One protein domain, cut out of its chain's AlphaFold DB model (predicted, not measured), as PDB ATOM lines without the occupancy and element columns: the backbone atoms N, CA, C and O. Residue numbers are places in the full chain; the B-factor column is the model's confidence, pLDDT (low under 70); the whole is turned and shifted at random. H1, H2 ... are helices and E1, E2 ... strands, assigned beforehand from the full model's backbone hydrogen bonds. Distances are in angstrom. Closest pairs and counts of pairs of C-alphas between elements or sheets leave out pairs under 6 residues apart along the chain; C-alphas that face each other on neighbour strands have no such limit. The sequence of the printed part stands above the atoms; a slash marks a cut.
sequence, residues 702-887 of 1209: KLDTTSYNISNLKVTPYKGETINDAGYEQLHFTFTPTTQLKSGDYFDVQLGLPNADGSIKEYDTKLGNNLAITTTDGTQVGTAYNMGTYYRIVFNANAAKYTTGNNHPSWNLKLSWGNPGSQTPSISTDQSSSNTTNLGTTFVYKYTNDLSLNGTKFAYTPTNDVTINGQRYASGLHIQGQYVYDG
ATOM      1  N   LYS A 702      94.396 102.473  94.578       92.75
ATOM      2  CA  LYS A 702      94.498 102.674  96.030       92.75
ATOM      3  C   LYS A 702      94.657 101.309  96.713       92.75
ATOM      4  O   LYS A 702      93.830 100.427  96.492       92.75
ATOM      5  N   LEU A 703      95.693 101.138  97.532       93.75
ATOM      6  CA  LEU A 703      95.894  99.925  98.328       93.75
ATOM      7  C   LEU A 703      94.797  99.775  99.385       93.75
ATOM      8  O   LEU A 703      94.392 100.750 100.023       93.75
ATOM      9  N   ASP A 704      94.365  98.535  99.604       90.25
ATOM     10  CA  ASP A 704      93.483  98.186 100.713       90.25
ATOM     11  C   ASP A 704      94.248  98.238 102.048       90.25
ATOM     12  O   ASP A 704      95.420  97.859 102.123       90.25
ATOM     13  N   THR A 705      93.589  98.691 103.114       89.06
ATOM     14  CA  THR A 705      94.177  98.865 104.454       89.06
ATOM     15  C   THR A 705      94.578  97.557 105.146       89.06
ATOM     16  O   THR A 705      95.268  97.602 106.163       89.06
ATOM     17  N   THR A 706      94.189  96.397 104.603       89.25
ATOM     18  CA  THR A 706      94.639  95.059 105.030       89.25
ATOM     19  C   THR A 706      95.855  94.541 104.250       89.25
ATOM     20  O   THR A 706      96.472  93.554 104.658       89.25
ATOM     21  N   SER A 707      96.233  95.206 103.147       91.25
ATOM     22  CA  SER A 707      97.336  94.800 102.254       91.25
ATOM     23  C   SER A 707      98.730  95.220 102.745       91.25
ATOM     24  O   SER A 707      99.732  94.934 102.082       91.25
ATOM     25  N   TYR A 708      98.815  95.886 103.898       93.69
ATOM     26  CA  TYR A 708     100.055  96.293 104.557       93.69
ATOM     27  C   TYR A 708      99.857  96.464 106.073       93.69
ATOM     28  O   TYR A 708      98.737  96.556 106.568       93.69
ATOM     29  N   ASN A 709     100.966  96.552 106.805       93.94
ATOM     30  CA  ASN A 709     101.042  96.974 108.200       93.94
ATOM     31  C   ASN A 709     101.881  98.253 108.316       93.94
ATOM     32  O   ASN A 709     102.841  98.448 107.565       93.94
ATOM     33  N   ILE A 710     101.548  99.081 109.307       95.62
ATOM     34  CA  ILE A 710     102.328 100.248 109.735       95.62
ATOM     35  C   ILE A 710     102.857  99.977 111.145       95.62
ATOM     36  O   ILE A 710     102.111  99.532 112.015       95.62
ATOM     37  N   SER A 711     104.139 100.250 111.384       94.62
ATOM     38  CA  SER A 711     104.776 100.132 112.703       94.62
ATOM     39  C   SER A 711     105.863 101.195 112.900       94.62
ATOM     40  O   SER A 711     106.175 101.941 111.974       94.62
ATOM     41  N   ASN A 712     106.421 101.296 114.113       94.19
ATOM     42  CA  ASN A 712     107.493 102.240 114.479       94.19
ATOM     43  C   ASN A 712     107.198 103.719 114.144       94.19
ATOM     44  O   ASN A 712     108.120 104.497 113.900       94.19
ATOM     45  N   LEU A 713     105.916 104.090 114.106       96.25
ATOM     46  CA  LEU A 713     105.464 105.422 113.726       96.25
ATOM     47  C   LEU A 713     105.806 106.441 114.821       96.25
ATOM     48  O   LEU A 713     105.425 106.263 115.978       96.25
ATOM     49  N   LYS A 714     106.531 107.498 114.448       95.38
ATOM     50  CA  LYS A 714     106.862 108.642 115.306       95.38
ATOM     51  C   LYS A 714     107.162 109.880 114.457       95.38
ATOM     52  O   LYS A 714     107.841 109.772 113.438       95.38
ATOM     53  N   VAL A 715     106.757 111.063 114.915       95.19
ATOM     54  CA  VAL A 715     107.226 112.352 114.373       95.19
ATOM     55  C   VAL A 715     108.343 112.931 115.252       95.19
ATOM     56  O   VAL A 715     108.417 112.674 116.455       95.19
ATOM     57  N   THR A 716     109.282 113.672 114.667       94.25
ATOM     58  CA  THR A 716     110.335 114.400 115.396       94.25
ATOM     59  C   THR A 716     110.589 115.756 114.722       94.25
ATOM     60  O   THR A 716     110.871 115.765 113.524       94.25
ATOM     61  N   PRO A 717     110.484 116.890 115.446       92.25
ATOM     62  CA  PRO A 717     110.844 118.206 114.921       92.25
ATOM     63  C   PRO A 717     112.363 118.414 114.836       92.25
ATOM     64  O   PRO A 717     113.105 118.026 115.742       92.25
ATOM     65  N   TYR A 718     112.810 119.086 113.779       90.56
ATOM     66  CA  TYR A 718     114.199 119.440 113.486       90.56
ATOM     67  C   TYR A 718     114.308 120.928 113.138       90.56
ATOM     68  O   TYR A 718     113.424 121.494 112.499       90.56
ATOM     69  N   LYS A 719     115.414 121.564 113.539       88.88
ATOM     70  CA  LYS A 719     115.771 122.916 113.082       88.88
ATOM     71  C   LYS A 719     116.556 122.836 111.774       88.88
ATOM     72  O   LYS A 719     117.311 121.884 111.589       88.88
ATOM     73  N   GLY A 720     116.411 123.848 110.920       82.56
ATOM     74  CA  GLY A 720     117.267 124.027 109.746       82.56
ATOM     75  C   GLY A 720     118.726 124.265 110.154       82.56
ATOM     76  O   GLY A 720     118.984 124.978 111.128       82.56
ATOM     77  N   GLU A 721     119.675 123.656 109.440       79.12
ATOM     78  CA  GLU A 721     121.101 123.685 109.800       79.12
ATOM     79  C   GLU A 721     121.750 125.050 109.515       79.12
ATOM     80  O   GLU A 721     122.511 125.560 110.339       79.12
ATOM     81  N   THR A 722     121.400 125.683 108.393       75.50
ATOM     82  CA  THR A 722     121.808 127.048 108.020       75.50
ATOM     83  C   THR A 722     120.615 128.006 107.995       75.50
ATOM     84  O   THR A 722     119.461 127.582 108.029       75.50
ATOM     85  N   ILE A 723     120.873 129.316 107.905       63.62
ATOM     86  CA  ILE A 723     119.827 130.358 107.857       63.62
ATOM     87  C   ILE A 723     118.881 130.241 106.644       63.62
ATOM     88  O   ILE A 723     117.782 130.787 106.672       63.62
ATOM     89  N   ASN A 724     119.290 129.499 105.610       62.56
ATOM     90  CA  ASN A 724     118.502 129.253 104.401       62.56
ATOM     91  C   ASN A 724     117.686 127.946 104.470       62.56
ATOM     92  O   ASN A 724     116.877 127.687 103.577       62.56
ATOM     93  N   ASP A 725     117.892 127.120 105.501       72.00
ATOM     94  CA  ASP A 725     117.201 125.843 105.671       72.00
ATOM     95  C   ASP A 725     115.935 126.008 106.517       72.00
ATOM     96  O   ASP A 725     115.954 126.593 107.601       72.00
ATOM     97  N   ALA A 726     114.833 125.429 106.044       78.06
ATOM     98  CA  ALA A 726     113.588 125.348 106.801       78.06
ATOM     99  C   ALA A 726     113.730 124.406 108.011       78.06
ATOM    100  O   ALA A 726     114.317 123.327 107.903       78.06
ATOM    101  N   GLY A 727     113.131 124.771 109.147       86.81
ATOM    102  CA  GLY A 727     112.816 123.817 110.213       86.81
ATOM    103  C   GLY A 727     111.631 122.936 109.813       86.81
ATOM    104  O   GLY A 727     110.733 123.401 109.112       86.81
ATOM    105  N   TYR A 728     111.628 121.666 110.226       90.94
ATOM    106  CA  TYR A 728     110.650 120.676 109.761       90.94
ATOM    107  C   TYR A 728     110.294 119.603 110.800       90.94
ATOM    108  O   TYR A 728     111.140 119.127 111.557       90.94
ATOM    109  N   GLU A 729     109.046 119.146 110.788       92.00
ATOM    110  CA  GLU A 729     108.580 117.921 111.427       92.00
ATOM    111  C   GLU A 729     108.775 116.719 110.490       92.00
ATOM    112  O   GLU A 729     108.165 116.629 109.422       92.00
ATOM    113  N   GLN A 730     109.607 115.753 110.897       93.69
ATOM    114  CA  GLN A 730     109.815 114.508 110.156       93.69
ATOM    115  C   GLN A 730     108.990 113.365 110.747       93.69
ATOM    116  O   GLN A 730     109.255 112.917 111.864       93.69
ATOM    117  N   LEU A 731     108.037 112.847 109.972       95.88
ATOM    118  CA  LEU A 731     107.344 111.587 110.230       95.88
ATOM    119  C   LEU A 731     108.225 110.415 109.780       95.88
ATOM    120  O   LEU A 731     108.551 110.286 108.599       95.88
ATOM    121  N   HIS A 732     108.559 109.531 110.712       95.88
ATOM    122  CA  HIS A 732     109.224 108.259 110.459       95.88
ATOM    123  C   HIS A 732     108.257 107.106 110.746       95.88
ATOM    124  O   HIS A 732     107.603 107.101 111.787       95.88
ATOM    125  N   PHE A 733     108.160 106.130 109.842       96.44
ATOM    126  CA  PHE A 733     107.398 104.895 110.061       96.44
ATOM    127  C   PHE A 733     107.940 103.734 109.220       96.44
ATOM    128  O   PHE A 733     108.576 103.932 108.185       96.44
ATOM    129  N   THR A 734     107.656 102.508 109.650       95.69
ATOM    130  CA  THR A 734     107.934 101.278 108.905       95.69
ATOM    131  C   THR A 734     106.655 100.802 108.212       95.69
ATOM    132  O   THR A 734     105.662 100.512 108.881       95.69
ATOM    133  N   PHE A 735     106.692 100.685 106.885       95.38
ATOM    134  CA  PHE A 735     105.671 100.022 106.071       95.38
ATOM    135  C   PHE A 735     106.100  98.579 105.787       95.38
ATOM    136  O   PHE A 735     107.237  98.346 105.371       95.38
ATOM    137  N   THR A 736     105.186  97.620 105.936       94.38
ATOM    138  CA  THR A 736     105.412  96.211 105.572       94.38
ATOM    139  C   THR A 736     104.212  95.696 104.773       94.38
ATOM    140  O   THR A 736     103.122  95.636 105.338       94.38
ATOM    141  N   PRO A 737     104.351  95.314 103.491       94.19
ATOM    142  CA  PRO A 737     103.239  94.748 102.729       94.19
ATOM    143  C   PRO A 737     102.839  93.371 103.286       94.19
ATOM    144  O   PRO A 737     103.679  92.642 103.802       94.19
ATOM    145  N   THR A 738     101.569  92.989 103.164       91.62
ATOM    146  CA  THR A 738     101.069  91.627 103.474       91.62
ATOM    147  C   THR A 738     100.723  90.831 102.213       91.62
ATOM    148  O   THR A 738     100.367  89.658 102.286       91.62
ATOM    149  N   THR A 739     100.815  91.474 101.047       89.94
ATOM    150  CA  THR A 739     100.486  90.925  99.725       89.94
ATOM    151  C   THR A 739     101.533  91.363  98.693       89.94
ATOM    152  O   THR A 739     102.453  92.123  99.008       89.94
ATOM    153  N   GLN A 740     101.426  90.868  97.457       92.31
ATOM    154  CA  GLN A 740     102.277  91.308  96.350       92.31
ATOM    155  C   GLN A 740     101.805  92.664  95.806       92.31
ATOM    156  O   GLN A 740     100.674  92.785  95.333       92.31
ATOM    157  N   LEU A 741     102.700  93.652  95.819       93.31
ATOM    158  CA  LEU A 741     102.462  94.993  95.283       93.31
ATOM    159  C   LEU A 741     102.629  95.026  93.760       93.31
ATOM    160  O   LEU A 741     103.447  94.299  93.191       93.31
ATOM    161  N   LYS A 742     101.883  95.908  93.097       91.62
ATOM    162  CA  LYS A 742     101.887  96.109  91.642       91.62
ATOM    163  C   LYS A 742     102.319  97.531  91.290       91.62
ATOM    164  O   LYS A 742     102.278  98.447  92.110       91.62
ATOM    165  N   SER A 743     102.722  97.727  90.035       90.94
ATOM    166  CA  SER A 743     103.029  99.065  89.524       90.94
ATOM    167  C   SER A 743     101.767  99.928  89.515       90.94
ATOM    168  O   SER A 743     100.764  99.528  88.930       90.94
ATOM    169  N   GLY A 744     101.832 101.111  90.126       88.31
ATOM    170  CA  GLY A 744     100.700 102.029  90.264       88.31
ATOM    171  C   GLY A 744      99.871 101.845  91.540       88.31
ATOM    172  O   GLY A 744      98.988 102.669  91.791       88.31
ATOM    173  N   ASP A 745     100.160 100.836  92.367       93.19
ATOM    174  CA  ASP A 745      99.565 100.709  93.702       93.19
ATOM    175  C   ASP A 745     100.043 101.857  94.608       93.19
ATOM    176  O   ASP A 745     101.236 102.173  94.623       93.19
ATOM    177  N   TYR A 746      99.137 102.490  95.360       94.12
ATOM    178  CA  TYR A 746      99.450 103.674  96.163       94.12
ATOM    179  C   TYR A 746      98.711 103.770  97.505       94.12
ATOM    180  O   TYR A 746      97.647 103.179  97.695       94.12
ATOM    181  N   PHE A 747      99.250 104.583  98.417       95.50
ATOM    182  CA  PHE A 747      98.558 105.059  99.620       95.50
ATOM    183  C   PHE A 747      98.949 106.509  99.958       95.50
ATOM    184  O   PHE A 747     100.043 106.964  99.622       95.50
ATOM    185  N   ASP A 748      98.047 107.230 100.623       95.00
ATOM    186  CA  ASP A 748      98.208 108.652 100.967       95.00
ATOM    187  C   ASP A 748      98.579 108.839 102.453       95.00
ATOM    188  O   ASP A 748      98.125 108.069 103.299       95.00
ATOM    189  N   VAL A 749      99.401 109.844 102.781       95.44
ATOM    190  CA  VAL A 749      99.900 110.140 104.138       95.44
ATOM    191  C   VAL A 749      99.802 111.635 104.456       95.44
ATOM    192  O   VAL A 749     100.327 112.472 103.719       95.44
ATOM    193  N   GLN A 750      99.176 111.958 105.587       94.19
ATOM    194  CA  GLN A 750      98.947 113.312 106.102       94.19
ATOM    195  C   GLN A 750      99.396 113.437 107.564       94.19
ATOM    196  O   GLN A 750      99.290 112.480 108.336       94.19
ATOM    197  N   LEU A 751      99.849 114.637 107.936       93.88
ATOM    198  CA  LEU A 751     100.276 115.020 109.283       93.88
ATOM    199  C   LEU A 751      99.521 116.288 109.710       93.88
ATOM    200  O   LEU A 751      99.588 117.311 109.030       93.88
ATOM    201  N   GLY A 752      98.807 116.222 110.831       93.38
ATOM    202  CA  GLY A 752      97.997 117.318 111.356       93.38
ATOM    203  C   GLY A 752      96.754 116.823 112.092       93.38
ATOM    204  O   GLY A 752      96.360 115.661 111.987       93.38
ATOM    205  N   LEU A 753      96.102 117.717 112.830       92.88
ATOM    206  CA  LEU A 753      94.955 117.372 113.665       92.88
ATOM    207  C   LEU A 753      93.680 117.180 112.832       92.88
ATOM    208  O   LEU A 753      93.242 118.134 112.183       92.88
ATOM    209  N   PRO A 754      93.028 116.010 112.876       90.38
ATOM    210  CA  PRO A 754      91.723 115.836 112.254       90.38
ATOM    211  C   PRO A 754      90.614 116.633 112.962       90.38
ATOM    212  O   PRO A 754      90.533 116.670 114.191       90.38
ATOM    213  N   ASN A 755      89.731 117.236 112.169       87.06
ATOM    214  CA  ASN A 755      88.451 117.809 112.584       87.06
ATOM    215  C   ASN A 755      87.345 116.741 112.502       87.06
ATOM    216  O   ASN A 755      87.440 115.794 111.717       87.06
ATOM    217  N   ALA A 756      86.252 116.927 113.241       80.31
ATOM    218  CA  ALA A 756      85.098 116.023 113.244       80.31
ATOM    219  C   ALA A 756      84.354 115.895 111.888       80.31
ATOM    220  O   ALA A 756      83.532 114.995 111.730       80.31
ATOM    221  N   ASP A 757      84.630 116.763 110.906       82.62
ATOM    222  CA  ASP A 757      84.137 116.646 109.519       82.62
ATOM    223  C   ASP A 757      85.066 115.832 108.591       82.62
ATOM    224  O   ASP A 757      84.758 115.635 107.416       82.62
ATOM    225  N   GLY A 758      86.200 115.348 109.110       79.06
ATOM    226  CA  GLY A 758      87.207 114.586 108.374       79.06
ATOM    227  C   GLY A 758      88.328 115.424 107.746       79.06
ATOM    228  O   GLY A 758      89.329 114.837 107.328       79.06
ATOM    229  N   SER A 759      88.213 116.759 107.712       87.00
ATOM    230  CA  SER A 759      89.315 117.647 107.305       87.00
ATOM    231  C   SER A 759      90.483 117.598 108.301       87.00
ATOM    232  O   SER A 759      90.344 117.089 109.414       87.00
ATOM    233  N   ILE A 760      91.660 118.090 107.902       89.19
ATOM    234  CA  ILE A 760      92.877 118.062 108.726       89.19
ATOM    235  C   ILE A 760      93.453 119.476 108.841       89.19
ATOM    236  O   ILE A 760      93.651 120.156 107.837       89.19
ATOM    237  N   LYS A 761      93.747 119.903 110.072       90.62
ATOM    238  CA  LYS A 761      94.555 121.087 110.376       90.62
ATOM    239  C   LYS A 761      96.025 120.674 110.412       90.62
ATOM    240  O   LYS A 761      96.509 120.170 111.426       90.62
ATOM    241  N   GLU A 762      96.701 120.861 109.286       89.50
ATOM    242  CA  GLU A 762      98.144 120.642 109.119       89.50
ATOM    243  C   GLU A 762      98.969 121.398 110.177       89.50
ATOM    244  O   GLU A 762      98.588 122.488 110.617       89.50
ATOM    245  N   TYR A 763     100.103 120.819 110.588       88.75
ATOM    246  CA  TYR A 763     101.058 121.503 111.472       88.75
ATOM    247  C   TYR A 763     101.952 122.484 110.720       88.75
ATOM    248  O   TYR A 763     102.244 123.561 111.235       88.75
ATOM    249  N   ASP A 764     102.344 122.120 109.499       86.19
ATOM    250  CA  ASP A 764     103.108 122.962 108.591       86.19
ATOM    251  C   ASP A 764     102.691 122.683 107.140       86.19
ATOM    252  O   ASP A 764     102.293 121.567 106.804       86.19
ATOM    253  N   THR A 765     102.747 123.705 106.287       72.81
ATOM    254  CA  THR A 765     101.991 123.753 105.010       72.81
ATOM    255  C   THR A 765     102.838 123.510 103.762       72.81
ATOM    256  O   THR A 765     102.337 123.573 102.639       72.81
ATOM    257  N   LYS A 766     104.136 123.230 103.931       81.88
ATOM    258  CA  LYS A 766     105.041 122.876 102.835       81.88
ATOM    259  C   LYS A 766     105.721 121.545 103.123       81.88
ATOM    260  O   LYS A 766     106.488 121.407 104.071       81.88
ATOM    261  N   LEU A 767     105.478 120.580 102.249       85.69
ATOM    262  CA  LEU A 767     106.153 119.288 102.266       85.69
ATOM    263  C   LEU A 767     107.540 119.392 101.613       85.69
ATOM    264  O   LEU A 767     107.768 120.212 100.718       85.69
ATOM    265  N   GLY A 768     108.460 118.521 102.027       81.81
ATOM    266  CA  GLY A 768     109.730 118.296 101.337       81.81
ATOM    267  C   GLY A 768     109.551 117.670  99.945       81.81
ATOM    268  O   GLY A 768     108.457 117.260  99.556       81.81
ATOM    269  N   ASN A 769     110.642 117.577  99.187       82.44
ATOM    270  CA  ASN A 769     110.641 117.086  97.803       82.44
ATOM    271  C   ASN A 769     110.174 115.618  97.669       82.44
ATOM    272  O   ASN A 769     110.112 114.872  98.650       82.44
ATOM    273  N   ASN A 770     109.897 115.193  96.430       86.25
ATOM    274  CA  ASN A 770     109.615 113.793  96.096       86.25
ATOM    275  C   ASN A 770     110.764 112.875  96.563       86.25
ATOM    276  O   ASN A 770     111.929 113.139  96.264       86.25
ATOM    277  N   LEU A 771     110.441 111.782  97.263       89.19
ATOM    278  CA  LEU A 771     111.423 110.865  97.854       89.19
ATOM    279  C   LEU A 771     111.382 109.488  97.183       89.19
ATOM    280  O   LEU A 771     110.353 108.813  97.201       89.19
ATOM    281  N   ALA A 772     112.513 109.036  96.638       90.44
ATOM    282  CA  ALA A 772     112.657 107.679  96.113       90.44
ATOM    283  C   ALA A 772     112.662 106.635  97.246       90.44
ATOM    284  O   ALA A 772     113.339 106.801  98.259       90.44
ATOM    285  N   ILE A 773     111.936 105.532  97.057       92.31
ATOM    286  CA  ILE A 773     111.873 104.405  97.996       92.31
ATOM    287  C   ILE A 773     112.713 103.269  97.414       92.31
ATOM    288  O   ILE A 773     112.346 102.689  96.389       92.31
ATOM    289  N   THR A 774     113.842 102.960  98.053       91.94
ATOM    290  CA  THR A 774     114.831 101.985  97.566       91.94
ATOM    291  C   THR A 774     114.965 100.768  98.481       91.94
ATOM    292  O   THR A 774     114.884 100.874  99.705       91.94
ATOM    293  N   THR A 775     115.241  99.606  97.894       87.19
ATOM    294  CA  THR A 775     115.718  98.413  98.611       87.19
ATOM    295  C   THR A 775     117.188  98.547  99.026       87.19
ATOM    296  O   THR A 775     117.890  99.471  98.617       87.19
ATOM    297  N   THR A 776     117.678  97.615  99.848       82.94
ATOM    298  CA  THR A 776     119.069  97.586 100.345       82.94
ATOM    299  C   THR A 776     120.127  97.381  99.255       82.94
ATOM    300  O   THR A 776     121.293  97.679  99.487       82.94
ATOM    301  N   ASP A 777     119.730  96.907  98.072       86.12
ATOM    302  CA  ASP A 777     120.563  96.824  96.864       86.12
ATOM    303  C   ASP A 777     120.545  98.117  96.014       86.12
ATOM    304  O   ASP A 777     121.143  98.159  94.942       86.12
ATOM    305  N   GLY A 778     119.859  99.168  96.478       86.81
ATOM    306  CA  GLY A 778     119.706 100.449  95.783       86.81
ATOM    307  C   GLY A 778     118.567 100.500  94.757       86.81
ATOM    308  O   GLY A 778     118.285 101.574  94.228       86.81
ATOM    309  N   THR A 779     117.875  99.390  94.477       91.38
ATOM    310  CA  THR A 779     116.794  99.371  93.475       91.38
ATOM    311  C   THR A 779     115.601 100.204  93.941       91.38
ATOM    312  O   THR A 779     115.021  99.943  94.995       91.38
ATOM    313  N   GLN A 780     115.177 101.190  93.148       93.19
ATOM    314  CA  GLN A 780     113.966 101.952  93.447       93.19
ATOM    315  C   GLN A 780     112.715 101.099  93.197       93.19
ATOM    316  O   GLN A 780     112.467 100.656  92.072       93.19
ATOM    317  N   VAL A 781     111.906 100.912  94.241       93.19
ATOM    318  CA  VAL A 781     110.628 100.177  94.232       93.19
ATOM    319  C   VAL A 781     109.405 101.097  94.316       93.19
ATOM    320  O   VAL A 781     108.287 100.656  94.063       93.19
ATOM    321  N   GLY A 782     109.589 102.382  94.625       92.75
ATOM    322  CA  GLY A 782     108.505 103.365  94.637       92.75
ATOM    323  C   GLY A 782     108.989 104.802  94.814       92.75
ATOM    324  O   GLY A 782     110.193 105.070  94.831       92.75
ATOM    325  N   THR A 783     108.037 105.716  94.969       93.06
ATOM    326  CA  THR A 783     108.269 107.145  95.217       93.06
ATOM    327  C   THR A 783     107.181 107.679  96.145       93.06
ATOM    328  O   THR A 783     106.005 107.385  95.938       93.06
ATOM    329  N   ALA A 784     107.551 108.485  97.140       93.44
ATOM    330  CA  ALA A 784     106.621 109.353  97.855       93.44
ATOM    331  C   ALA A 784     106.568 110.712  97.142       93.44
ATOM    332  O   ALA A 784     107.529 111.479  97.200       93.44
ATOM    333  N   TYR A 785     105.467 110.991  96.449       91.69
ATOM    334  CA  TYR A 785     105.229 112.254  95.755       91.69
ATOM    335  C   TYR A 785     104.643 113.290  96.711       91.69
ATOM    336  O   TYR A 785     103.710 112.990  97.457       91.69
ATOM    337  N   ASN A 786     105.169 114.508  96.668       90.88
ATOM    338  CA  ASN A 786     104.613 115.672  97.343       90.88
ATOM    339  C   ASN A 786     103.379 116.151  96.563       90.88
ATOM    340  O   ASN A 786     103.500 116.608  95.430       90.88
ATOM    341  N   MET A 787     102.193 116.051  97.166       89.06
ATOM    342  CA  MET A 787     100.911 116.429  96.559       89.06
ATOM    343  C   MET A 787     100.412 117.807  97.034       89.06
ATOM    344  O   MET A 787      99.224 118.110  96.928       89.06
ATOM    345  N   GLY A 788     101.305 118.649  97.565       85.31
ATOM    346  CA  GLY A 788     101.009 119.978  98.108       85.31
ATOM    347  C   GLY A 788     100.824 119.955  99.623       85.31
ATOM    348  O   GLY A 788     101.609 120.576 100.327       85.31
ATOM    349  N   THR A 789      99.828 119.209 100.109       85.06
ATOM    350  CA  THR A 789      99.469 119.094 101.543       85.06
ATOM    351  C   THR A 789      99.643 117.683 102.122       85.06
ATOM    352  O   THR A 789      99.636 117.477 103.336       85.06
ATOM    353  N   TYR A 790      99.813 116.680 101.259       91.44
ATOM    354  CA  TYR A 790      99.967 115.275 101.633       91.44
ATOM    355  C   TYR A 790     101.025 114.587 100.775       91.44
ATOM    356  O   TYR A 790     101.333 115.032  99.670       91.44
ATOM    357  N   TYR A 791     101.575 113.484 101.273       93.94
ATOM    358  CA  TYR A 791     102.417 112.606 100.469       93.94
ATOM    359  C   TYR A 791     101.584 111.473  99.880       93.94
ATOM    360  O   TYR A 791     100.816 110.837 100.598       93.94
ATOM    361  N   ARG A 792     101.791 111.160  98.600       94.19
ATOM    362  CA  ARG A 792     101.296 109.927  97.981       94.19
ATOM    363  C   ARG A 792     102.456 108.978  97.721       94.19
ATOM    364  O   ARG A 792     103.302 109.256  96.878       94.19
ATOM    365  N   ILE A 793     102.482 107.844  98.410       95.25
ATOM    366  CA  ILE A 793     103.441 106.770  98.148       95.25
ATOM    367  C   ILE A 793     102.875 105.925  97.012       95.25
ATOM    368  O   ILE A 793     101.794 105.370  97.171       95.25
ATOM    369  N   VAL A 794     103.599 105.795  95.898       93.81
ATOM    370  CA  VAL A 794     103.252 104.897  94.780       93.81
ATOM    371  C   VAL A 794     104.385 103.908  94.541       93.81
ATOM    372  O   VAL A 794     105.557 104.287  94.502       93.81
ATOM    373  N   PHE A 795     104.031 102.648  94.322       93.19
ATOM    374  CA  PHE A 795     104.956 101.575  93.978       93.19
ATOM    375  C   PHE A 795     105.099 101.417  92.458       93.19
ATOM    376  O   PHE A 795     104.155 101.628  91.694       93.19
ATOM    377  N   ASN A 796     106.298 101.056  92.004       91.12
ATOM    378  CA  ASN A 796     106.621 100.856  90.589       91.12
ATOM    379  C   ASN A 796     106.728  99.356  90.240       91.12
ATOM    380  O   ASN A 796     106.574  98.483  91.098       91.12
ATOM    381  N   ALA A 797     107.020  99.037  88.977       89.56
ATOM    382  CA  ALA A 797     107.122  97.655  88.499       89.56
ATOM    383  C   ALA A 797     108.164  96.789  89.242       89.56
ATOM    384  O   ALA A 797     108.000  95.570  89.308       89.56
ATOM    385  N   ASN A 798     109.195  97.384  89.855       90.69
ATOM    386  CA  ASN A 798     110.178  96.638  90.640       90.69
ATOM    387  C   ASN A 798     109.591  96.125  91.964       90.69
ATOM    388  O   ASN A 798     110.012  95.066  92.425       90.69
ATOM    389  N   ALA A 799     108.610  96.807  92.571       90.62
ATOM    390  CA  ALA A 799     108.031  96.395  93.857       90.62
ATOM    391  C   ALA A 799     107.478  94.960  93.828       90.62
ATOM    392  O   ALA A 799     107.660  94.207  94.789       90.62
ATOM    393  N   ALA A 800     106.887  94.548  92.702       88.88
ATOM    394  CA  ALA A 800     106.370  93.197  92.502       88.88
ATOM    395  C   ALA A 800     107.458  92.124  92.687       88.88
ATOM    396  O   ALA A 800     107.228  91.134  93.382       88.88
ATOM    397  N   LYS A 801     108.667  92.340  92.144       86.81
ATOM    398  CA  LYS A 801     109.825  91.429  92.277       86.81
ATOM    399  C   LYS A 801     110.190  91.193  93.745       86.81
ATOM    400  O   LYS A 801     110.450  90.059  94.135       86.81
ATOM    401  N   TYR A 802     110.189  92.249  94.559       87.69
ATOM    402  CA  TYR A 802     110.563  92.168  95.973       87.69
ATOM    403  C   TYR A 802     109.417  91.701  96.883       87.69
ATOM    404  O   TYR A 802     109.698  91.275  97.996       87.69
ATOM    405  N   THR A 803     108.164  91.710  96.415       90.62
ATOM    406  CA  THR A 803     106.966  91.314  97.190       90.62
ATOM    407  C   THR A 803     106.300  90.014  96.710       90.62
ATOM    408  O   THR A 803     105.147  89.735  97.032       90.62
ATOM    409  N   THR A 804     106.996  89.212  95.897       86.44
ATOM    410  CA  THR A 804     106.459  87.956  95.342       86.44
ATOM    411  C   THR A 804     106.510  86.805  96.354       86.44
ATOM    412  O   THR A 804     107.530  86.574  97.005       86.44
ATOM    413  N   GLY A 805     105.439  86.007  96.413       80.38
ATOM    414  CA  GLY A 805     105.359  84.823  97.271       80.38
ATOM    415  C   GLY A 805     105.297  85.203  98.748       80.38
ATOM    416  O   GLY A 805     104.576  86.125  99.105       80.38
ATOM    417  N   ASN A 806     106.072  84.517  99.591       78.94
ATOM    418  CA  ASN A 806     106.141  84.790 101.034       78.94
ATOM    419  C   ASN A 806     107.150  85.904 101.395       78.94
ATOM    420  O   ASN A 806     107.441  86.104 102.576       78.94
ATOM    421  N   ASN A 807     107.760  86.575 100.410       82.50
ATOM    422  CA  ASN A 807     108.759  87.610 100.663       82.50
ATOM    423  C   ASN A 807     108.079  88.974 100.818       82.50
ATOM    424  O   ASN A 807     107.576  89.526  99.845       82.50
ATOM    425  N   HIS A 808     108.094  89.527 102.030       85.75
ATOM    426  CA  HIS A 808     107.439  90.795 102.358       85.75
ATOM    427  C   HIS A 808     108.408  91.728 103.109       85.75
ATOM    428  O   HIS A 808     108.365  91.812 104.338       85.75
ATOM    429  N   PRO A 809     109.340  92.390 102.398       90.06
ATOM    430  CA  PRO A 809     110.331  93.263 103.018       90.06
ATOM    431  C   PRO A 809     109.693  94.539 103.578       90.06
ATOM    432  O   PRO A 809     108.845  95.162 102.941       90.06
ATOM    433  N   SER A 810     110.155  94.956 104.755       91.38
ATOM    434  CA  SER A 810     109.770  96.226 105.370       91.38
ATOM    435  C   SER A 810     110.608  97.388 104.831       91.38
ATOM    436  O   SER A 810     111.834  97.287 104.767       91.38
ATOM    437  N   TRP A 811     109.969  98.522 104.538       93.56
ATOM    438  CA  TRP A 811     110.636  99.776 104.177       93.56
ATOM    439  C   TRP A 811     110.410 100.836 105.255       93.56
ATOM    440  O   TRP A 811     109.288 101.040 105.715       93.56
ATOM    441  N   ASN A 812     111.480 101.528 105.649       93.00
ATOM    442  CA  ASN A 812     111.411 102.648 106.584       93.00
ATOM    443  C   ASN A 812     111.295 103.952 105.791       93.00
ATOM    444  O   ASN A 812     112.177 104.272 104.994       93.00
ATOM    445  N   LEU A 813     110.206 104.684 106.002       93.56
ATOM    446  CA  LEU A 813     109.859 105.897 105.272       93.56
ATOM    447  C   LEU A 813     110.025 107.114 106.182       93.56
ATOM    448  O   LEU A 813     109.641 107.082 107.350       93.56
ATOM    449  N   LYS A 814     110.619 108.178 105.634       93.88
ATOM    450  CA  LYS A 814     110.889 109.450 106.315       93.88
ATOM    451  C   LYS A 814     110.325 110.592 105.481       93.88
ATOM    452  O   LYS A 814     110.894 110.944 104.456       93.88
ATOM    453  N   LEU A 815     109.199 111.140 105.910       94.25
ATOM    454  CA  LEU A 815     108.462 112.203 105.225       94.25
ATOM    455  C   LEU A 815     108.554 113.480 106.064       94.25
ATOM    456  O   LEU A 815     108.602 113.374 107.285       94.25
ATOM    457  N   SER A 816     108.625 114.666 105.453       91.88
ATOM    458  CA  SER A 816     108.856 115.914 106.204       91.88
ATOM    459  C   SER A 816     107.941 117.055 105.752       91.88
ATOM    460  O   SER A 816     107.776 117.282 104.554       91.88
ATOM    461  N   TRP A 817     107.389 117.777 106.726       91.12
ATOM    462  CA  TRP A 817     106.611 119.014 106.595       91.12
ATOM    463  C   TRP A 817     107.416 120.117 107.284       91.12
ATOM    464  O   TRP A 817     108.011 119.831 108.316       91.12
ATOM    465  N   GLY A 818     107.500 121.338 106.754       81.25
ATOM    466  CA  GLY A 818     108.304 122.371 107.410       81.25
ATOM    467  C   GLY A 818     108.182 123.782 106.848       81.25
ATOM    468  O   GLY A 818     107.766 123.995 105.709       81.25
ATOM    469  N   ASN A 819     108.601 124.744 107.665       66.38
ATOM    470  CA  ASN A 819     108.309 126.159 107.501       66.38
ATOM    471  C   ASN A 819     109.288 126.839 106.521       66.38
ATOM    472  O   ASN A 819     110.441 127.081 106.883       66.38
ATOM    473  N   PRO A 820     108.876 127.229 105.298       57.81
ATOM    474  CA  PRO A 820     109.784 127.840 104.323       57.81
ATOM    475  C   PRO A 820     110.320 129.222 104.722       57.81
ATOM    476  O   PRO A 820     111.192 129.736 104.025       57.81
ATOM    477  N   GLY A 821     109.782 129.845 105.776       61.00
ATOM    478  CA  GLY A 821     110.186 131.165 106.258       61.00
ATOM    479  C   GLY A 821     110.996 131.155 107.557       61.00
ATOM    480  O   GLY A 821     111.257 132.236 108.084       61.00
ATOM    481  N   SER A 822     111.358 129.991 108.114       73.00
ATOM    482  CA  SER A 822     112.115 129.924 109.371       73.00
ATOM    483  C   SER A 822     112.937 128.644 109.532       73.00
ATOM    484  O   SER A 822     112.455 127.548 109.259       73.00
ATOM    485  N   GLN A 823     114.125 128.767 110.133       83.25
ATOM    486  CA  GLN A 823     114.890 127.629 110.665       83.25
ATOM    487  C   GLN A 823     114.167 126.890 111.805       83.25
ATOM    488  O   GLN A 823     114.572 125.789 112.184       83.25
ATOM    489  N   THR A 824     113.148 127.498 112.418       84.31
ATOM    490  CA  THR A 824     112.377 126.883 113.504       84.31
ATOM    491  C   THR A 824     111.213 126.059 112.947       84.31
ATOM    492  O   THR A 824     110.388 126.639 112.237       84.31
ATOM    493  N   PRO A 825     111.080 124.768 113.310       84.62
ATOM    494  CA  PRO A 825     109.860 124.005 113.044       84.62
ATOM    495  C   PRO A 825     108.659 124.650 113.755       84.62
ATOM    496  O   PRO A 825     108.832 125.377 114.742       84.62
ATOM    497  N   SER A 826     107.446 124.399 113.258       86.88
ATOM    498  CA  SER A 826     106.215 124.978 113.817       86.88
ATOM    499  C   SER A 826     105.847 124.376 115.183       86.88
ATOM    500  O   SER A 826     105.196 125.034 116.007       86.88
ATOM    501  N   ILE A 827     106.343 123.167 115.464       89.88
ATOM    502  CA  ILE A 827     106.334 122.490 116.763       89.88
ATOM    503  C   ILE A 827     107.756 122.453 117.341       89.88
ATOM    504  O   ILE A 827     108.726 122.106 116.672       89.88
ATOM    505  N   SER A 828     107.897 122.790 118.623       87.50
ATOM    506  CA  SER A 828     109.201 122.912 119.283       87.50
ATOM    507  C   SER A 828     109.996 121.606 119.345       87.50
ATOM    508  O   SER A 828     109.461 120.541 119.655       87.50
ATOM    509  N   THR A 829     111.319 121.712 119.181       88.50
ATOM    510  CA  THR A 829     112.263 120.604 119.404       88.50
ATOM    511  C   THR A 829     112.323 120.133 120.863       88.50
ATOM    512  O   THR A 829     112.783 119.023 121.119       88.50
ATOM    513  N   ASP A 830     111.882 120.951 121.827       87.56
ATOM    514  CA  ASP A 830     111.682 120.510 123.214       87.56
ATOM    515  C   ASP A 830     110.299 119.864 123.354       87.56
ATOM    516  O   ASP A 830     109.296 120.532 123.586       87.56
ATOM    517  N   GLN A 831     110.275 118.542 123.202       90.50
ATOM    518  CA  GLN A 831     109.086 117.697 123.293       90.50
ATOM    519  C   GLN A 831     108.871 117.141 124.716       90.50
ATOM    520  O   GLN A 831     108.520 115.975 124.892       90.50
ATOM    521  N   SER A 832     109.102 117.948 125.756       84.56
ATOM    522  CA  SER A 832     108.720 117.592 127.127       84.56
ATOM    523  C   SER A 832     107.205 117.712 127.340       84.56
ATOM    524  O   SER A 832     106.618 118.767 127.108       84.56
ATOM    525  N   SER A 833     106.572 116.670 127.888       79.31
ATOM    526  CA  SER A 833     105.134 116.655 128.215       79.31
ATOM    527  C   SER A 833     104.709 117.682 129.276       79.31
ATOM    528  O   SER A 833     103.519 117.957 129.425       79.31
ATOM    529  N   SER A 834     105.667 118.257 130.013       81.44
ATOM    530  CA  SER A 834     105.448 119.324 130.999       81.44
ATOM    531  C   SER A 834     105.808 120.726 130.496       81.44
ATOM    532  O   SER A 834     105.529 121.705 131.190       81.44
ATOM    533  N   ASN A 835     106.404 120.857 129.304       81.81
ATOM    534  CA  ASN A 835     106.666 122.156 128.691       81.81
ATOM    535  C   ASN A 835     105.340 122.729 128.170       81.81
ATOM    536  O   ASN A 835     104.828 122.302 127.142       81.81
ATOM    537  N   THR A 836     104.766 123.695 128.884       81.56
ATOM    538  CA  THR A 836     103.525 124.367 128.470       81.56
ATOM    539  C   THR A 836     103.753 125.745 127.855       81.56
ATOM    540  O   THR A 836     102.778 126.383 127.470       81.56
ATOM    541  N   THR A 837     104.996 126.225 127.760       75.31
ATOM    542  CA  THR A 837     105.320 127.621 127.408       75.31
ATOM    543  C   THR A 837     106.060 127.779 126.083       75.31
ATOM    544  O   THR A 837     106.066 128.873 125.523       75.31
ATOM    545  N   ASN A 838     106.699 126.715 125.597       78.56
ATOM    546  CA  ASN A 838     107.636 126.750 124.481       78.56
ATOM    547  C   ASN A 838     107.459 125.519 123.572       78.56
ATOM    548  O   ASN A 838     108.442 124.855 123.234       78.56
ATOM    549  N   LEU A 839     106.207 125.188 123.216       84.56
ATOM    550  CA  LEU A 839     105.867 124.117 122.259       84.56
ATOM    551  C   LEU A 839     105.634 124.607 120.818       84.56
ATOM    552  O   LEU A 839     105.452 123.780 119.929       84.56
ATOM    553  N   GLY A 840     105.681 125.919 120.566       82.94
ATOM    554  CA  GLY A 840     105.473 126.510 119.238       82.94
ATOM    555  C   GLY A 840     104.095 127.160 119.083       82.94
ATOM    556  O   GLY A 840     103.562 127.753 120.028       82.94
ATOM    557  N   THR A 841     103.515 127.097 117.881       86.94
ATOM    558  CA  THR A 841     102.224 127.748 117.597       86.94
ATOM    559  C   THR A 841     101.050 127.022 118.258       86.94
ATOM    560  O   THR A 841     101.098 125.822 118.500       86.94
ATOM    561  N   THR A 842      99.972 127.746 118.576       91.94
ATOM    562  CA  THR A 842      98.810 127.170 119.277       91.94
ATOM    563  C   THR A 842      97.863 126.470 118.310       91.94
ATOM    564  O   THR A 842      97.219 127.109 117.479       91.94
ATOM    565  N   PHE A 843      97.768 125.148 118.438       92.31
ATOM    566  CA  PHE A 843      96.989 124.302 117.539       92.31
ATOM    567  C   PHE A 843      95.592 123.969 118.071       92.31
ATOM    568  O   PHE A 843      94.685 123.814 117.251       92.31
ATOM    569  N   VAL A 844      95.409 123.907 119.397       94.56
ATOM    570  CA  VAL A 844      94.132 123.552 120.046       94.56
ATOM    571  C   VAL A 844      93.720 124.510 121.164       94.56
ATOM    572  O   VAL A 844      94.552 125.161 121.801       94.56
ATOM    573  N   TYR A 845      92.423 124.531 121.452       95.69
ATOM    574  CA  TYR A 845      91.787 125.375 122.453       95.69
ATOM    575  C   TYR A 845      90.831 124.582 123.350       95.69
ATOM    576  O   TYR A 845      90.240 123.584 122.925       95.69
ATOM    577  N   LYS A 846      90.668 125.044 124.595       95.44
ATOM    578  CA  LYS A 846      89.703 124.525 125.580       95.44
ATOM    579  C   LYS A 846      88.979 125.674 126.273       95.44
ATOM    580  O   LYS A 846      89.613 126.669 126.620       95.44
ATOM    581  N   TYR A 847      87.682 125.516 126.523       94.69
ATOM    582  CA  TYR A 847      86.931 126.439 127.374       94.69
ATOM    583  C   TYR A 847      87.388 126.350 128.842       94.69
ATOM    584  O   TYR A 847      87.810 125.292 129.312       94.69
ATOM    585  N   THR A 848      87.293 127.463 129.570       93.69
ATOM    586  CA  THR A 848      87.475 127.546 131.026       93.69
ATOM    587  C   THR A 848      86.441 128.483 131.649       93.69
ATOM    588  O   THR A 848      86.232 129.592 131.165       93.69
ATOM    589  N   ASN A 849      85.852 128.059 132.769       93.44
ATOM    590  CA  ASN A 849      84.966 128.890 133.595       93.44
ATOM    591  C   ASN A 849      85.745 129.805 134.563       93.44
ATOM    592  O   ASN A 849      85.153 130.641 135.242       93.44
ATOM    593  N   ASP A 850      87.071 129.652 134.637       91.25
ATOM    594  CA  ASP A 850      87.975 130.532 135.374       91.25
ATOM    595  C   ASP A 850      88.626 131.534 134.408       91.25
ATOM    596  O   ASP A 850      89.392 131.154 133.515       91.25
ATOM    597  N   LEU A 851      88.326 132.822 134.603       85.00
ATOM    598  CA  LEU A 851      88.863 133.932 133.812       85.00
ATOM    599  C   LEU A 851      90.374 134.135 134.027       85.00
ATOM    600  O   LEU A 851      91.044 134.648 133.132       85.00
ATOM    601  N   SER A 852      90.937 133.716 135.164       82.75
ATOM    602  CA  SER A 852      92.385 133.796 135.417       82.75
ATOM    603  C   SER A 852      93.192 132.811 134.563       82.75
ATOM    604  O   SER A 852      94.362 133.059 134.275       82.75
ATOM    605  N   LEU A 853      92.547 131.741 134.085       88.31
ATOM    606  CA  LEU A 853      93.121 130.801 133.124       88.31
ATOM    607  C   LEU A 853      92.963 131.262 131.665       88.31
ATOM    608  O   LEU A 853      93.530 130.630 130.772       88.31
ATOM    609  N   ASN A 854      92.243 132.355 131.386       88.88
ATOM    610  CA  ASN A 854      92.064 132.851 130.021       88.88
ATOM    611  C   ASN A 854      93.408 133.208 129.373       88.88
ATOM    612  O   ASN A 854      94.194 133.988 129.904       88.88
ATOM    613  N   GLY A 855      93.671 132.638 128.201       87.31
ATOM    614  CA  GLY A 855      94.923 132.810 127.481       87.31
ATOM    615  C   GLY A 855      96.093 131.973 128.013       87.31
ATOM    616  O   GLY A 855      97.128 131.930 127.341       87.31
ATOM    617  N   THR A 856      95.958 131.272 129.148       91.25
ATOM    618  CA  THR A 856      97.014 130.382 129.663       91.25
ATOM    619  C   THR A 856      97.229 129.177 128.748       91.25
ATOM    620  O   THR A 856      96.326 128.729 128.038       91.25
ATOM    621  N   LYS A 857      98.462 128.672 128.720       93.00
ATOM    622  CA  LYS A 857      98.915 127.652 127.772       93.00
ATOM    623  C   LYS A 857      99.026 126.281 128.443       93.00
ATOM    624  O   LYS A 857      99.399 126.187 129.611       93.00
ATOM    625  N   PHE A 858      98.725 125.222 127.697       91.88
ATOM    626  CA  PHE A 858      98.865 123.829 128.133       91.88
ATOM    627  C   PHE A 858      99.562 122.979 127.063       91.88
ATOM    628  O   PHE A 858      99.554 123.334 125.883       91.88
ATOM    629  N   ALA A 859     100.170 121.867 127.477       92.50
ATOM    630  CA  ALA A 859     100.707 120.856 126.572       92.50
ATOM    631  C   ALA A 859      99.596 119.867 126.196       92.50
ATOM    632  O   ALA A 859      98.863 119.391 127.066       92.50
ATOM    633  N   TYR A 860      99.457 119.575 124.906       92.19
ATOM    634  CA  TYR A 860      98.494 118.616 124.372       92.19
ATOM    635  C   TYR A 860      99.229 117.480 123.659       92.19
ATOM    636  O   TYR A 860     100.217 117.724 122.972       92.19
ATOM    637  N   THR A 861      98.747 116.249 123.832       92.75
ATOM    638  CA  THR A 861      99.313 115.034 123.229       92.75
ATOM    639  C   THR A 861      98.285 114.471 122.251       92.75
ATOM    640  O   THR A 861      97.309 113.873 122.708       92.75
ATOM    641  N   PRO A 862      98.445 114.677 120.936       91.94
ATOM    642  CA  PRO A 862      97.475 114.212 119.956       91.94
ATOM    643  C   PRO A 862      97.411 112.683 119.885       91.94
ATOM    644  O   PRO A 862      98.421 111.987 119.997       91.94
ATOM    645  N   THR A 863      96.207 112.164 119.664       91.00
ATOM    646  CA  THR A 863      95.926 110.721 119.613       91.00
ATOM    647  C   THR A 863      95.771 110.170 118.191       91.00
ATOM    648  O   THR A 863      95.933 108.969 117.990       91.00
ATOM    649  N   ASN A 864      95.471 111.028 117.209       90.44
ATOM    650  CA  ASN A 864      95.022 110.643 115.862       90.44
ATOM    651  C   ASN A 864      95.537 111.586 114.744       90.44
ATOM    652  O   ASN A 864      94.902 111.728 113.700       90.44
ATOM    653  N   ASP A 865      96.668 112.260 114.961       93.31
ATOM    654  CA  ASP A 865      97.204 113.337 114.113       93.31
ATOM    655  C   ASP A 865      98.114 112.896 112.954       93.31
ATOM    656  O   ASP A 865      98.657 113.730 112.228       93.31
ATOM    657  N   VAL A 866      98.280 111.591 112.744       94.69
ATOM    658  CA  VAL A 866      98.872 111.045 111.519       94.69
ATOM    659  C   VAL A 866      97.825 110.189 110.825       94.69
ATOM    660  O   VAL A 866      97.303 109.236 111.399       94.69
ATOM    661  N   THR A 867      97.507 110.524 109.576       93.69
ATOM    662  CA  THR A 867      96.510 109.800 108.777       93.69
ATOM    663  C   THR A 867      97.201 109.093 107.619       93.69
ATOM    664  O   THR A 867      97.796 109.743 106.764       93.69
ATOM    665  N   ILE A 868      97.112 107.762 107.575       94.19
ATOM    666  CA  ILE A 868      97.658 106.924 106.499       94.19
ATOM    667  C   ILE A 868      96.497 106.188 105.841       94.19
ATOM    668  O   ILE A 868      95.831 105.365 106.465       94.19
ATOM    669  N   ASN A 869      96.226 106.497 104.574       90.12
ATOM    670  CA  ASN A 869      95.205 105.871 103.725       90.12
ATOM    671  C   ASN A 869      93.733 106.019 104.200       90.12
ATOM    672  O   ASN A 869      92.811 105.579 103.504       90.12
ATOM    673  N   GLY A 870      93.516 106.662 105.355       84.94
ATOM    674  CA  GLY A 870      92.251 106.770 106.098       84.94
ATOM    675  C   GLY A 870      92.320 106.203 107.528       84.94
ATOM    676  O   GLY A 870      91.444 106.487 108.338       84.94
ATOM    677  N   GLN A 871      93.362 105.436 107.864       90.06
ATOM    678  CA  GLN A 871      93.661 104.980 109.226       90.06
ATOM    679  C   GLN A 871      94.346 106.110 110.011       90.06
ATOM    680  O   GLN A 871      95.197 106.809 109.459       90.06
ATOM    681  N   ARG A 872      93.986 106.288 111.287       90.69
ATOM    682  CA  ARG A 872      94.564 107.301 112.187       90.69
ATOM    683  C   ARG A 872      95.608 106.678 113.125       90.69
ATOM    684  O   ARG A 872      95.460 105.528 113.533       90.69
ATOM    685  N   TYR A 873      96.632 107.453 113.474       93.62
ATOM    686  CA  TYR A 873      97.720 107.090 114.385       93.62
ATOM    687  C   TYR A 873      98.156 108.320 115.195       93.62
ATOM    688  O   TYR A 873      98.017 109.449 114.724       93.62
ATOM    689  N   ALA A 874      98.740 108.105 116.375       93.31
ATOM    690  CA  ALA A 874      99.376 109.161 117.161       93.31
ATOM    691  C   ALA A 874     100.826 109.390 116.701       93.31
ATOM    692  O   ALA A 874     101.620 108.450 116.651       93.31
ATOM    693  N   SER A 875     101.197 110.641 116.439       93.94
ATOM    694  CA  SER A 875     102.566 111.067 116.115       93.94
ATOM    695  C   SER A 875     103.577 110.867 117.250       93.94
ATOM    696  O   SER A 875     104.783 110.781 116.997       93.94
ATOM    697  N   GLY A 876     103.098 110.835 118.498       91.94
ATOM    698  CA  GLY A 876     103.927 110.907 119.702       91.94
ATOM    699  C   GLY A 876     104.450 112.314 120.022       91.94
ATOM    700  O   GLY A 876     105.405 112.428 120.790       91.94
ATOM    701  N   LEU A 877     103.869 113.361 119.425       92.50
ATOM    702  CA  LEU A 877     104.217 114.761 119.683       92.50
ATOM    703  C   LEU A 877     103.537 115.323 120.940       92.50
ATOM    704  O   LEU A 877     102.457 114.890 121.347       92.50
ATOM    705  N   HIS A 878     104.134 116.382 121.479       92.69
ATOM    706  CA  HIS A 878     103.478 117.353 122.343       92.69
ATOM    707  C   HIS A 878     103.390 118.699 121.613       92.69
ATOM    708  O   HIS A 878     104.389 119.214 121.107       92.69
ATOM    709  N   ILE A 879     102.187 119.272 121.560       92.62
ATOM    710  CA  ILE A 879     101.889 120.520 120.842       92.62
ATOM    711  C   ILE A 879     101.178 121.532 121.747       92.62
ATOM    712  O   ILE A 879     100.608 121.181 122.784       92.62
ATOM    713  N   GLN A 880     101.210 122.809 121.366       93.00
ATOM    714  CA  GLN A 880     100.700 123.883 122.213       93.00
ATOM    715  C   GLN A 880      99.166 124.004 122.154       93.00
ATOM    716  O   GLN A 880      98.587 124.296 121.104       93.00
ATOM    717  N   GLY A 881      98.515 123.866 123.310       93.81
ATOM    718  CA  GLY A 881      97.123 124.245 123.544       93.81
ATOM    719  C   GLY A 881      96.970 125.545 124.346       93.81
ATOM    720  O   GLY A 881      97.918 126.006 124.992       93.81
ATOM    721  N   GLN A 882      95.774 126.142 124.327       94.88
ATOM    722  CA  GLN A 882      95.434 127.350 125.093       94.88
ATOM    723  C   GLN A 882      94.018 127.302 125.691       94.88
ATOM    724  O   GLN A 882      93.060 126.919 125.021       94.88
ATOM    725  N   TYR A 883      93.872 127.718 126.947       94.06
ATOM    726  CA  TYR A 883      92.567 127.912 127.580       94.06
ATOM    727  C   TYR A 883      91.958 129.261 127.180       94.06
ATOM    728  O   TYR A 883      92.672 130.263 127.100       94.06
ATOM    729  N   VAL A 884      90.643 129.307 126.960       94.19
ATOM    730  CA  VAL A 884      89.890 130.538 126.669       94.19
ATOM    731  C   VAL A 884      88.619 130.608 127.515       94.19
ATOM    732  O   VAL A 884      87.983 129.588 127.775       94.19
ATOM    733  N   TYR A 885      88.257 131.802 127.973       93.94
ATOM    734  CA  TYR A 885      87.134 131.994 128.888       93.94
ATOM    735  C   TYR A 885      85.781 131.714 128.221       93.94
ATOM    736  O   TYR A 885      85.487 132.276 127.162       93.94
ATOM    737  N   ASP A 886      84.966 130.879 128.866       92.25
ATOM    738  CA  ASP A 886      83.576 130.600 128.490       92.25
ATOM    739  C   ASP A 886      82.651 131.669 129.094       92.25
ATOM    740  O   ASP A 886      82.034 131.503 130.148       92.25
ATOM    741  N   GLY A 887      82.661 132.849 128.474       90.12
ATOM    742  CA  GLY A 887      81.904 134.000 128.948       90.12
ATOM    743  C   GLY A 887      82.372 135.324 128.353       90.12
ATOM    744  O   GLY A 887      83.269 135.382 127.509       90.12
TER     745      GLY A 887
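This is residues 702 to 887 of the 1209 residues of an uncharacterized protein of Lactobacillus gasseri (UniProt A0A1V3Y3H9). A body of two sheets partly face to face, with a small three-stranded sheet as a separate lobe at one end of the long axis and one short helix at the other. In the body, the branched sheet of E3, E4, E5, E6, E7, E11 and E12 bends partly round the sheet of E1, E2 and E8, from E5 beside E8 to E12 beside E1; the lobe is E9, E13 and E10, and the helix is H1. The printed part has 186 residues, with strands E1 to E7, then H1, then E8 to E13; the class is mostly strand, though under half of the residues are in named elements. The branched sheet is antiparallel in its pairs, the second runs E1, E2, E8, antiparallel, and the third E9, E13, E10, mixed. The whole is compact by its radius of gyration of the C-alphas, 18.7 A, yet elongated in outline, spanning 63 by 38 by 26 A.

In the branched sheet, E3 is residues 745 to 754, 25.2 A long, and bends by 71 degrees at residue 751. E4 is residues 760 to 762, E5 771 to 774, E6 780 to 786 with 17.1 A, E7 791 to 795 with 13.0 A, E11 866 to 868 and E12 871 to 873. In the second sheet, E1 is residues 708 to 718, 28.6 A, from C-alpha 708 at (100.055, 96.293, 104.557), and bends by 52 degrees at residue 711. E2 is residues 727 to 737, 31.5 A, and E8 is 811 to 819, 26.7 A. In the third, E9 is residues 842 to 848, 16.3 A, E10 857 to 860, and E13 879 to 885, 20.3 A, ending with C-alpha 885 at (87.134, 131.994, 128.888). H1 is residues 797 to 802, from C-alpha 797 at (107.122, 97.655, 88.499).

E3 has three neighbours in staggered pairing: E7 over residues 746 to 749, E11 over 749 to 751 and E4 over 752 to 754. N 747 and O 793 of E3 and E7 are within hydrogen-bond range at 2.9 A, as are N 750 and O 867 of E3 and E11 at 2.9 A, and N 753 and O 761 of the hairpin E3 and E4 at 2.9 A. E5, E6 and E7 form a meander, each strand the antiparallel neighbour of the one before, with N 773 and O 782 at 2.9 A and N 783 and O 794 at 2.9 A. In the hairpin E11 and E12, N 871 and O 868 are 2.8 A apart. H1 is on this sheet, over none of its strands, at a height of 4.3 A, only just above the sheet's level; its closest C-alphas to E6 are those of Ala 799 and Val 781, 4.6 A apart. In H1, 0 of 2 O i to N i+4 pairs are within range, against 2 of 3 O i to N i+3 pairs. Between the body's two sheets, the closest C-alphas of E5 and E8 are those of Ile 773 and Leu 813, 7.7 A apart, and of E1 and E12 those of Leu 713 and Tyr 873, 7.9 A apart. The hairpin E1 and E2 has N 716 and O 730 at 2.9 A, and antiparallel E2 and E8 have N 731 and O 815 at 2.8 A. In the third sheet, E9 and E13 are parallel at 32 degrees, with N 848 and O 884 at 2.9 A, and E13 and E10 antiparallel, with N 881 and O 858 at 2.8 A. E9 and E3 are only just apart, at 8.2 A.

The two C-alphas farthest apart, those of Gly 805 and Ser 852, are 63.4 A apart. The printed part has no cut. The link from E8 to E9, residues 820 to 841, is long. The mean pLDDT of the printed part is 88.9; residues 723 to 724 and 819 to 821 are under 70.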